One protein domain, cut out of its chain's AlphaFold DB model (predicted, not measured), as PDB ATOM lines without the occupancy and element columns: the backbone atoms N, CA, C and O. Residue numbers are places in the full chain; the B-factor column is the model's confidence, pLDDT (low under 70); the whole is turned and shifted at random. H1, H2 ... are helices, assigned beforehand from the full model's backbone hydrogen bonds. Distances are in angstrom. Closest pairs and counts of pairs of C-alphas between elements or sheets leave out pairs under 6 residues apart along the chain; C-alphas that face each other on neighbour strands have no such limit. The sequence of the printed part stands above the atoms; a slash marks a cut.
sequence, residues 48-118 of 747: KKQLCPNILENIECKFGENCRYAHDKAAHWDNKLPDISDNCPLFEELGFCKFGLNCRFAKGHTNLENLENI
ATOM      1  N   LYS A  48       9.551 -29.140  24.528       64.06
ATOM      2  CA  LYS A  48      10.255 -28.452  23.431       64.06
ATOM      3  C   LYS A  48       9.374 -27.489  22.634       64.06
ATOM      4  O   LYS A  48       9.905 -26.585  21.995       64.06
ATOM      5  N   LYS A  49       8.046 -27.651  22.669       69.56
ATOM      6  CA  LYS A  49       7.088 -26.751  22.001       69.56
ATOM      7  C   LYS A  49       6.762 -25.499  22.821       69.56
ATOM      8  O   LYS A  49       6.085 -24.613  22.307       69.56
ATOM      9  N   GLN A  50       7.212 -25.418  24.075       77.75
ATOM     10  CA  GLN A  50       7.043 -24.237  24.919       77.75
ATOM     11  C   GLN A  50       8.351 -23.448  25.032       77.75
ATOM     12  O   GLN A  50       9.427 -24.025  25.199       77.75
ATOM     13  N   LEU A  51       8.250 -22.119  24.989       85.12
ATOM     14  CA  LEU A  51       9.363 -21.233  25.312       85.12
ATOM     15  C   LEU A  51       9.681 -21.301  26.815       85.12
ATOM     16  O   LEU A  51       8.781 -21.428  27.650       85.12
ATOM     17  N   CYS A  52      10.963 -21.217  27.160       84.44
ATOM     18  CA  CYS A  52      11.449 -21.279  28.533       84.44
ATOM     19  C   CYS A  52      10.931 -20.099  29.383       84.44
ATOM     20  O   CYS A  52      11.056 -18.957  28.940       84.44
ATOM     21  N   PRO A  53      10.438 -20.325  30.620       80.62
ATOM     22  CA  PRO A  53       9.981 -19.250  31.509       80.62
ATOM     23  C   PRO A  53      11.015 -18.141  31.749       80.62
ATOM     24  O   PRO A  53      10.667 -16.973  31.662       80.62
ATOM     25  N   ASN A  54      12.295 -18.484  31.937       80.31
ATOM     26  CA  ASN A  54      13.364 -17.485  32.049       80.31
ATOM     27  C   ASN A  54      13.425 -16.575  30.804       80.31
ATOM     28  O   ASN A  54      13.502 -15.362  30.936       80.31
ATOM     29  N   ILE A  55      13.324 -17.150  29.601       86.12
ATOM     30  CA  ILE A  55      13.406 -16.413  28.329       86.12
ATOM     31  C   ILE A  55      12.129 -15.595  28.050       86.12
ATOM     32  O   ILE A  55      12.205 -14.540  27.423       86.12
ATOM     33  N   LEU A  56      10.965 -16.031  28.551       81.50
ATOM     34  CA  LEU A  56       9.747 -15.207  28.577       81.50
ATOM     35  C   LEU A  56       9.912 -13.952  29.449       81.50
ATOM     36  O   LEU A  56       9.355 -12.911  29.116       81.50
ATOM     37  N   GLU A  57      10.672 -14.056  30.540       73.25
ATOM     38  CA  GLU A  57      10.953 -12.976  31.496       73.25
ATOM     39  C   GLU A  57      12.217 -12.159  31.134       73.25
ATOM     40  O   GLU A  57      12.646 -11.323  31.923       73.25
ATOM     41  N   ASN A  58      12.829 -12.392  29.962       79.81
ATOM     42  CA  ASN A  58      14.129 -11.832  29.541       79.81
ATOM     43  C   ASN A  58      15.314 -12.144  30.494       79.81
ATOM     44  O   ASN A  58      16.354 -11.487  30.451       79.81
ATOM     45  N   ILE A  59      15.189 -13.168  31.341       81.56
ATOM     46  CA  ILE A  59      16.216 -13.625  32.284       81.56
ATOM     47  C   ILE A  59      17.081 -14.708  31.628       81.56
ATOM     48  O   ILE A  59      16.582 -15.609  30.952       81.56
ATOM     49  N   GLU A  60      18.388 -14.696  31.897       84.69
ATOM     50  CA  GLU A  60      19.292 -15.763  31.461       84.69
ATOM     51  C   GLU A  60      18.829 -17.145  31.974       84.69
ATOM     52  O   GLU A  60      18.538 -17.354  33.162       84.69
ATOM     53  N   CYS A  61      18.755 -18.129  31.076       84.81
ATOM     54  CA  CYS A  61      18.390 -19.489  31.444       84.81
ATOM     55  C   CYS A  61      19.616 -20.283  31.910       84.81
ATOM     56  O   CYS A  61      20.423 -20.731  31.099       84.81
ATOM     57  N   LYS A  62      19.678 -20.582  33.213       87.38
ATOM     58  CA  LYS A  62      20.760 -21.343  33.881       87.38
ATOM     59  C   LYS A  62      20.972 -22.790  33.391       87.38
ATOM     60  O   LYS A  62      21.799 -23.502  33.951       87.38
ATOM     61  N   PHE A  63      20.205 -23.243  32.400       83.00
ATOM     62  CA  PHE A  63      20.376 -24.540  31.740       83.00
ATOM     63  C   PHE A  63      20.984 -24.419  30.331       83.00
ATOM     64  O   PHE A  63      21.399 -25.435  29.779       83.00
ATOM     65  N   GLY A  64      21.054 -23.211  29.753       86.38
ATOM     66  CA  GLY A  64      21.561 -22.979  28.398       86.38
ATOM     67  C   GLY A  64      20.905 -23.901  27.365       86.38
ATOM     68  O   GLY A  64      19.713 -24.194  27.443       86.38
ATOM     69  N   GLU A  65      21.705 -24.423  26.441       83.50
ATOM     70  CA  GLU A  65      21.291 -25.402  25.423       83.50
ATOM     71  C   GLU A  65      20.754 -26.724  26.010       83.50
ATOM     72  O   GLU A  65      20.002 -27.439  25.352       83.50
ATOM     73  N   ASN A  66      21.072 -27.036  27.274       84.12
ATOM     74  CA  ASN A  66      20.549 -28.209  27.986       84.12
ATOM     75  C   ASN A  66      19.152 -27.968  28.597       84.12
ATOM     76  O   ASN A  66      18.642 -28.806  29.350       84.12
ATOM     77  N   CYS A  67      18.513 -26.828  28.316       79.88
ATOM     78  CA  CYS A  67      17.134 -26.584  28.715       79.88
ATOM     79  C   CYS A  67      16.167 -27.510  27.959       79.88
ATOM     80  O   CYS A  67      16.328 -27.796  26.777       79.88
ATOM     81  N   ARG A  68      15.103 -27.956  28.636       79.88
ATOM     82  CA  ARG A  68      14.045 -28.779  28.017       79.88
ATOM     83  C   ARG A  68      13.049 -27.984  27.160       79.88
ATOM     84  O   ARG A  68      12.168 -28.587  26.560       79.88
ATOM     85  N   TYR A  69      13.166 -26.659  27.174       82.38
ATOM     86  CA  TYR A  69      12.262 -25.685  26.571       82.38
ATOM     87  C   TYR A  69      12.977 -24.912  25.459       82.38
ATOM     88  O   TYR A  69      14.197 -24.754  25.513       82.38
ATOM     89  N   ALA A  70      12.229 -24.373  24.497       86.38
ATOM     90  CA  ALA A  70      12.787 -23.512  23.456       86.38
ATOM     91  C   ALA A  70      13.338 -22.195  24.042       86.38
ATOM     92  O   ALA A  70      12.781 -21.655  25.002       86.38
ATOM     93  N   HIS A  71      14.419 -21.675  23.454       91.44
ATOM     94  CA  HIS A  71      15.048 -20.396  23.822       91.44
ATOM     95  C   HIS A  71      14.965 -19.321  22.723       91.44
ATOM     96  O   HIS A  71      15.267 -18.164  22.990       91.44
ATOM     97  N   ASP A  72      14.534 -19.675  21.515       89.88
ATOM     98  CA  ASP A  72      14.334 -18.726  20.419       89.88
ATOM     99  C   ASP A  72      12.894 -18.187  20.449       89.88
ATOM    100  O   ASP A  72      11.936 -18.950  20.296       89.88
ATOM    101  N   LYS A  73      12.741 -16.872  20.668       91.06
ATOM    102  CA  LYS A  73      11.437 -16.189  20.664       91.06
ATOM    103  C   LYS A  73      10.794 -16.163  19.275       91.06
ATOM    104  O   LYS A  73       9.588 -16.376  19.188       91.06
ATOM    105  N   ALA A  74      11.574 -15.902  18.225       90.62
ATOM    106  CA  ALA A  74      11.080 -15.746  16.860       90.62
ATOM    107  C   ALA A  74      10.658 -17.102  16.292       90.62
ATOM    108  O   ALA A  74       9.491 -17.291  15.959       90.62
ATOM    109  N   ALA A  75      11.541 -18.104  16.346       89.62
ATOM    110  CA  ALA A  75      11.190 -19.454  15.913       89.62
ATOM    111  C   ALA A  75      10.027 -20.046  16.730       89.62
ATOM    112  O   ALA A  75       9.213 -20.787  16.179       89.62
ATOM    113  N   HIS A  76       9.885 -19.710  18.021       89.50
ATOM    114  CA  HIS A  76       8.692 -20.083  18.789       89.50
ATOM    115  C   HIS A  76       7.427 -19.357  18.306       89.50
ATOM    116  O   HIS A  76       6.381 -19.994  18.207       89.50
ATOM    117  N   TRP A  77       7.502 -18.060  17.999       90.00
ATOM    118  CA  TRP A  77       6.372 -17.273  17.494       90.00
ATOM    119  C   TRP A  77       5.880 -17.747  16.120       90.00
ATOM    120  O   TRP A  77       4.672 -17.840  15.902       90.00
ATOM    121  N   ASP A  78       6.795 -18.137  15.235       87.94
ATOM    122  CA  ASP A  78       6.456 -18.623  13.894       87.94
ATOM    123  C   ASP A  78       5.909 -20.063  13.905       87.94
ATOM    124  O   ASP A  78       5.101 -20.434  13.053       87.94
ATOM    125  N   ASN A  79       6.316 -20.888  14.883       84.56
ATOM    126  CA  ASN A  79       5.932 -22.307  14.974       84.56
ATOM    127  C   ASN A  79       4.851 -22.618  16.029       84.56
ATOM    128  O   ASN A  79       4.397 -23.767  16.121       84.56
ATOM    129  N   LYS A  80       4.424 -21.653  16.857       84.31
ATOM    130  CA  LYS A  80       3.333 -21.872  17.824       84.31
ATOM    131  C   LYS A  80       1.990 -22.064  17.115       84.31
ATOM    132  O   LYS A  80       1.742 -21.572  16.019       84.31
ATOM    133  N   LEU A  81       1.069 -22.754  17.790       81.19
ATOM    134  CA  LEU A  81      -0.316 -22.832  17.326       81.19
ATOM    135  C   LEU A  81      -0.932 -21.420  17.268       81.19
ATOM    136  O   LEU A  81      -0.762 -20.677  18.241       81.19
ATOM    137  N   PRO A  82      -1.708 -21.082  16.216       82.62
ATOM    138  CA  PRO A  82      -2.370 -19.788  16.097       82.62
ATOM    139  C   PRO A  82      -3.142 -19.400  17.358       82.62
ATOM    140  O   PRO A  82      -3.776 -20.247  18.001       82.62
ATOM    141  N   ASP A  83      -3.098 -18.117  17.704       86.19
ATOM    142  CA  ASP A  83      -3.889 -17.590  18.809       86.19
ATOM    143  C   ASP A  83      -5.395 -17.708  18.514       86.19
ATOM    144  O   ASP A  83      -5.856 -17.680  17.371       86.19
ATOM    145  N   ILE A  84      -6.159 -17.925  19.578       86.06
ATOM    146  CA  ILE A  84      -7.599 -18.186  19.570       86.06
ATOM    147  C   ILE A  84      -8.391 -16.926  19.205       86.06
ATOM    148  O   ILE A  84      -9.380 -16.999  18.457       86.06
ATOM    149  N   SER A  85      -7.945 -15.815  19.790       85.75
ATOM    150  CA  SER A  85      -8.532 -14.481  19.821       85.75
ATOM    151  C   SER A  85      -7.468 -13.510  20.340       85.75
ATOM    152  O   SER A  85      -6.577 -13.924  21.087       85.75
ATOM    153  N   ASP A  86      -7.583 -12.234  19.985       88.38
ATOM    154  CA  ASP A  86      -6.692 -11.175  20.470       88.38
ATOM    155  C   ASP A  86      -7.114 -10.654  21.863       88.38
ATOM    156  O   ASP A  86      -6.400  -9.878  22.485       88.38
ATOM    157  N   ASN A  87      -8.236 -11.131  22.414       89.38
ATOM    158  CA  ASN A  87      -8.683 -10.804  23.770       89.38
ATOM    159  C   ASN A  87      -8.205 -11.876  24.762       89.38
ATOM    160  O   ASN A  87      -8.697 -13.006  24.744       89.38
ATOM    161  N   CYS A  88      -7.240 -11.544  25.628       91.12
ATOM    162  CA  CYS A  88      -6.657 -12.477  26.597       91.12
ATOM    163  C   CYS A  88      -7.268 -12.313  28.004       91.12
ATOM    164  O   CYS A  88      -6.948 -11.333  28.681       91.12
ATOM    165  N   PRO A  89      -8.026 -13.298  28.534       88.81
ATOM    166  CA  PRO A  89      -8.740 -13.126  29.806       88.81
ATOM    167  C   PRO A  89      -7.858 -12.971  31.054       88.81
ATOM    168  O   PRO A  89      -8.367 -12.581  32.102       88.81
ATOM    169  N   LEU A  90      -6.558 -13.288  30.969       86.69
ATOM    170  CA  LEU A  90      -5.588 -13.002  32.035       86.69
ATOM    171  C   LEU A  90      -5.121 -11.548  31.971       86.69
ATOM    172  O   LEU A  90      -5.084 -10.888  32.999       86.69
ATOM    173  N   PHE A  91      -4.810 -11.049  30.773       89.19
ATOM    174  CA  PHE A  91      -4.395  -9.663  30.575       89.19
ATOM    175  C   PHE A  91      -5.525  -8.681  30.921       89.19
ATOM    176  O   PHE A  91      -5.278  -7.668  31.564       89.19
ATOM    177  N   GLU A  92      -6.769  -9.026  30.574       89.62
ATOM    178  CA  GLU A  92      -7.971  -8.257  30.929       89.62
ATOM    179  C   GLU A  92      -8.241  -8.190  32.444       89.62
ATOM    180  O   GLU A  92      -8.695  -7.159  32.925       89.62
ATOM    181  N   GLU A  93      -8.018  -9.278  33.193       84.38
ATOM    182  CA  GLU A  93      -8.311  -9.339  34.640       84.38
ATOM    183  C   GLU A  93      -7.123  -8.862  35.501       84.38
ATOM    184  O   GLU A  93      -7.331  -8.404  36.619       84.38
ATOM    185  N   LEU A  94      -5.880  -8.993  35.013       82.62
ATOM    186  CA  LEU A  94      -4.661  -8.817  35.819       82.62
ATOM    187  C   LEU A  94      -3.706  -7.722  35.312       82.62
ATOM    188  O   LEU A  94      -2.710  -7.454  35.974       82.62
ATOM    189  N   GLY A  95      -3.924  -7.151  34.123       84.25
ATOM    190  CA  GLY A  95      -2.991  -6.210  33.482       84.25
ATOM    191  C   GLY A  95      -1.734  -6.854  32.870       84.25
ATOM    192  O   GLY A  95      -0.968  -6.181  32.188       84.25
ATOM    193  N   PHE A  96      -1.514  -8.158  33.063       85.31
ATOM    194  CA  PHE A  96      -0.394  -8.918  32.494       85.31
ATOM    195  C   PHE A  96      -0.807 -10.377  32.228       85.31
ATOM    196  O   PHE A  96      -1.798 -10.877  32.761       85.31
ATOM    197  N   CYS A  97      -0.016 -11.110  31.441       86.06
ATOM    198  CA  CYS A  97      -0.224 -12.544  31.229       86.06
ATOM    199  C   CYS A  97       1.055 -13.345  31.506       86.06
ATOM    200  O   CYS A  97       2.004 -13.307  30.725       86.06
ATOM    201  N   LYS A  98       1.062 -14.145  32.583       81.62
ATOM    202  CA  LYS A  98       2.207 -14.984  33.020       81.62
ATOM    203  C   LYS A  98       2.687 -16.049  32.019       81.62
ATOM    204  O   LYS A  98       3.649 -16.753  32.301       81.62
ATOM    205  N   PHE A  99       1.997 -16.223  30.893       84.50
ATOM    206  CA  PHE A  99       2.382 -17.168  29.842       84.50
ATOM    207  C   PHE A  99       3.085 -16.494  28.653       84.50
ATOM    208  O   PHE A  99       3.703 -17.203  27.863       84.50
ATOM    209  N   GLY A 100       3.021 -15.160  28.519       89.50
ATOM    210  CA  GLY A 100       3.646 -14.412  27.419       89.50
ATOM    211  C   GLY A 100       3.395 -15.053  26.049       89.50
ATOM    212  O   GLY A 100       2.257 -15.376  25.717       89.50
ATOM    213  N   LEU A 101       4.456 -15.318  25.285       90.81
ATOM    214  CA  LEU A 101       4.374 -15.919  23.944       90.81
ATOM    215  C   LEU A 101       3.727 -17.326  23.927       90.81
ATOM    216  O   LEU A 101       3.014 -17.648  22.973       90.81
ATOM    217  N   ASN A 102       3.878 -18.117  25.006       88.94
ATOM    218  CA  ASN A 102       3.223 -19.432  25.167       88.94
ATOM    219  C   ASN A 102       1.690 -19.327  25.334       88.94
ATOM    220  O   ASN A 102       0.993 -20.343  25.258       88.94
ATOM    221  N   CYS A 103       1.153 -18.132  25.604       90.44
ATOM    222  CA  CYS A 103      -0.285 -17.883  25.655       90.44
ATOM    223  C   CYS A 103      -0.929 -18.159  24.287       90.44
ATOM    224  O   CYS A 103      -0.360 -17.836  23.247       90.44
ATOM    225  N   ARG A 104      -2.152 -18.696  24.281       90.12
ATOM    226  CA  ARG A 104      -2.993 -18.872  23.082       90.12
ATOM    227  C   ARG A 104      -3.842 -17.643  22.746       90.12
ATOM    228  O   ARG A 104      -4.810 -17.750  22.003       90.12
ATOM    229  N   PHE A 105      -3.483 -16.498  23.317       92.38
ATOM    230  CA  PHE A 105      -4.082 -15.178  23.120       92.38
ATOM    231  C   PHE A 105      -2.970 -14.104  23.115       92.38
ATOM    232  O   PHE A 105      -3.194 -12.963  23.514       92.38
ATOM    233  N   ALA A 106      -1.737 -14.498  22.765       92.50
ATOM    234  CA  ALA A 106      -0.533 -13.698  22.978       92.50
ATOM    235  C   ALA A 106      -0.542 -12.379  22.199       92.50
ATOM    236  O   ALA A 106      -0.102 -11.371  22.746       92.50
ATOM    237  N   LYS A 107      -1.090 -12.360  20.977       92.31
ATOM    238  CA  LYS A 107      -1.279 -11.133  20.176       92.31
ATOM    239  C   LYS A 107      -1.908  -9.970  20.954       92.31
ATOM    240  O   LYS A 107      -1.494  -8.834  20.768       92.31
ATOM    241  N   GLY A 108      -2.843 -10.253  21.865       90.94
ATOM    242  CA  GLY A 108      -3.503  -9.246  22.703       90.94
ATOM    243  C   GLY A 108      -2.620  -8.557  23.741       90.94
ATOM    244  O   GLY A 108      -3.026  -7.562  24.333       90.94
ATOM    245  N   HIS A 109      -1.441  -9.115  24.013       91.94
ATOM    246  CA  HIS A 109      -0.538  -8.669  25.072       91.94
ATOM    247  C   HIS A 109       0.941  -8.900  24.712       91.94
ATOM    248  O   HIS A 109       1.762  -9.171  25.586       91.94
ATOM    249  N   THR A 110       1.296  -8.816  23.429       91.81
ATOM    250  CA  THR A 110       2.680  -8.957  22.947       91.81
ATOM    251  C   THR A 110       3.020  -7.775  22.053       91.81
ATOM    252  O   THR A 110       2.296  -7.515  21.094       91.81
ATOM    253  N   ASN A 111       4.131  -7.085  22.318       90.00
ATOM    254  CA  ASN A 111       4.702  -6.174  21.330       90.00
ATOM    255  C   ASN A 111       5.307  -7.013  20.193       90.00
ATOM    256  O   ASN A 111       6.250  -7.777  20.405       90.00
ATOM    257  N   LEU A 112       4.747  -6.888  18.991       89.56
ATOM    258  CA  LEU A 112       5.140  -7.693  17.833       89.56
ATOM    259  C   LEU A 112       6.488  -7.270  17.223       89.56
ATOM    260  O   LEU A 112       7.067  -8.050  16.475       89.56
ATOM    261  N   GLU A 113       7.011  -6.088  17.562       87.88
ATOM    262  CA  GLU A 113       8.314  -5.607  17.078       87.88
ATOM    263  C   GLU A 113       9.498  -6.303  17.766       87.88
ATOM    264  O   GLU A 113      10.556  -6.472  17.165       87.88
ATOM    265  N   ASN A 114       9.333  -6.706  19.033       88.31
ATOM    266  CA  ASN A 114      10.410  -7.262  19.865       88.31
ATOM    267  C   ASN A 114      10.042  -8.571  20.600       88.31
ATOM    268  O   ASN A 114      10.870  -9.139  21.316       88.31
ATOM    269  N   LEU A 115       8.812  -9.065  20.411       89.62
ATOM    270  CA  LEU A 115       8.257 -10.264  21.047       89.62
ATOM    271  C   LEU A 115       8.357 -10.223  22.586       89.62
ATOM    272  O   LEU A 115       8.720 -11.203  23.249       89.62
ATOM    273  N   GLU A 116       8.047  -9.065  23.170       87.00
ATOM    274  CA  GLU A 116       7.953  -8.868  24.620       87.00
ATOM    275  C   GLU A 116       6.509  -8.828  25.117       87.00
ATOM    276  O   GLU A 116       5.584  -8.411  24.420       87.00
ATOM    277  N   ASN A 117       6.323  -9.285  26.355       86.81
ATOM    278  CA  ASN A 117       5.028  -9.367  27.013       86.81
ATOM    279  C   ASN A 117       4.599  -7.982  27.519       86.81
ATOM    280  O   ASN A 117       5.345  -7.332  28.248       86.81
ATOM    281  N   ILE A 118       3.392  -7.548  27.169       88.62
ATOM    282  CA  ILE A 118       2.814  -6.284  27.627       88.62
ATOM    283  C   ILE A 118       2.358  -6.438  29.082       88.62
ATOM    284  O   ILE A 118       1.738  -7.438  29.463       88.62
TER     285      ILE A 118
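AT A GLANCE: This is residues 48 to 118 of the 747 residues of the protein "tRNA-dihydrouridine(47) synthase [NAD(P)(+)]" of Trichinella spiralis (UniProt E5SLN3). Little regular structure: two loop-rich lobes lie end to end along the longest axis, one with H1 and H2, the other with H3 and H4, joined by residues 80 to 88. The printed part has 71 residues and four short helices, H1 H2 H3 H4 along the chain, with no named strand. The class is all helix, with only 21 residues in named elements. It is compact, radius of gyration of the C-alphas 11.9 A, and elongated, spanning 34 by 22 by 20 A.

IN THESE COORDINATES: H2, the longest helix, covers residues 73 to 79 over 10.0 A, from C-alpha 73 at (11.437, -16.189, 20.664). H1 covers residues 53 to 56, 5.0 A. H3 covers residues 89 to 94, 8.4 A. H4 covers residues 106 to 109, 5.4 A, ending with C-alpha 109 at (-0.538, -8.669, 25.072).

HOW THE PARTS SIT: H2 and H1 are close but not clearly touching; their closest C-alphas, Ile 55 and Lys 73, are 7.9 A apart. H2 is apart from H3 and H4. H3 and H4 are close but not clearly touching, with closest C-alphas, Phe 91 and His 109, 6.8 A apart. In H2 and H3 every O i to N i+4 pair is within hydrogen-bond range; H1 and H4 are too short for one.

THE WHOLE: The C-alphas farthest apart, Asn 66 and Glu 93, are 35.1 A apart. The printed part has no cut. The links H1 to H2 and H3 to H4 are long. Residues 48 to 49 have pLDDT under 70.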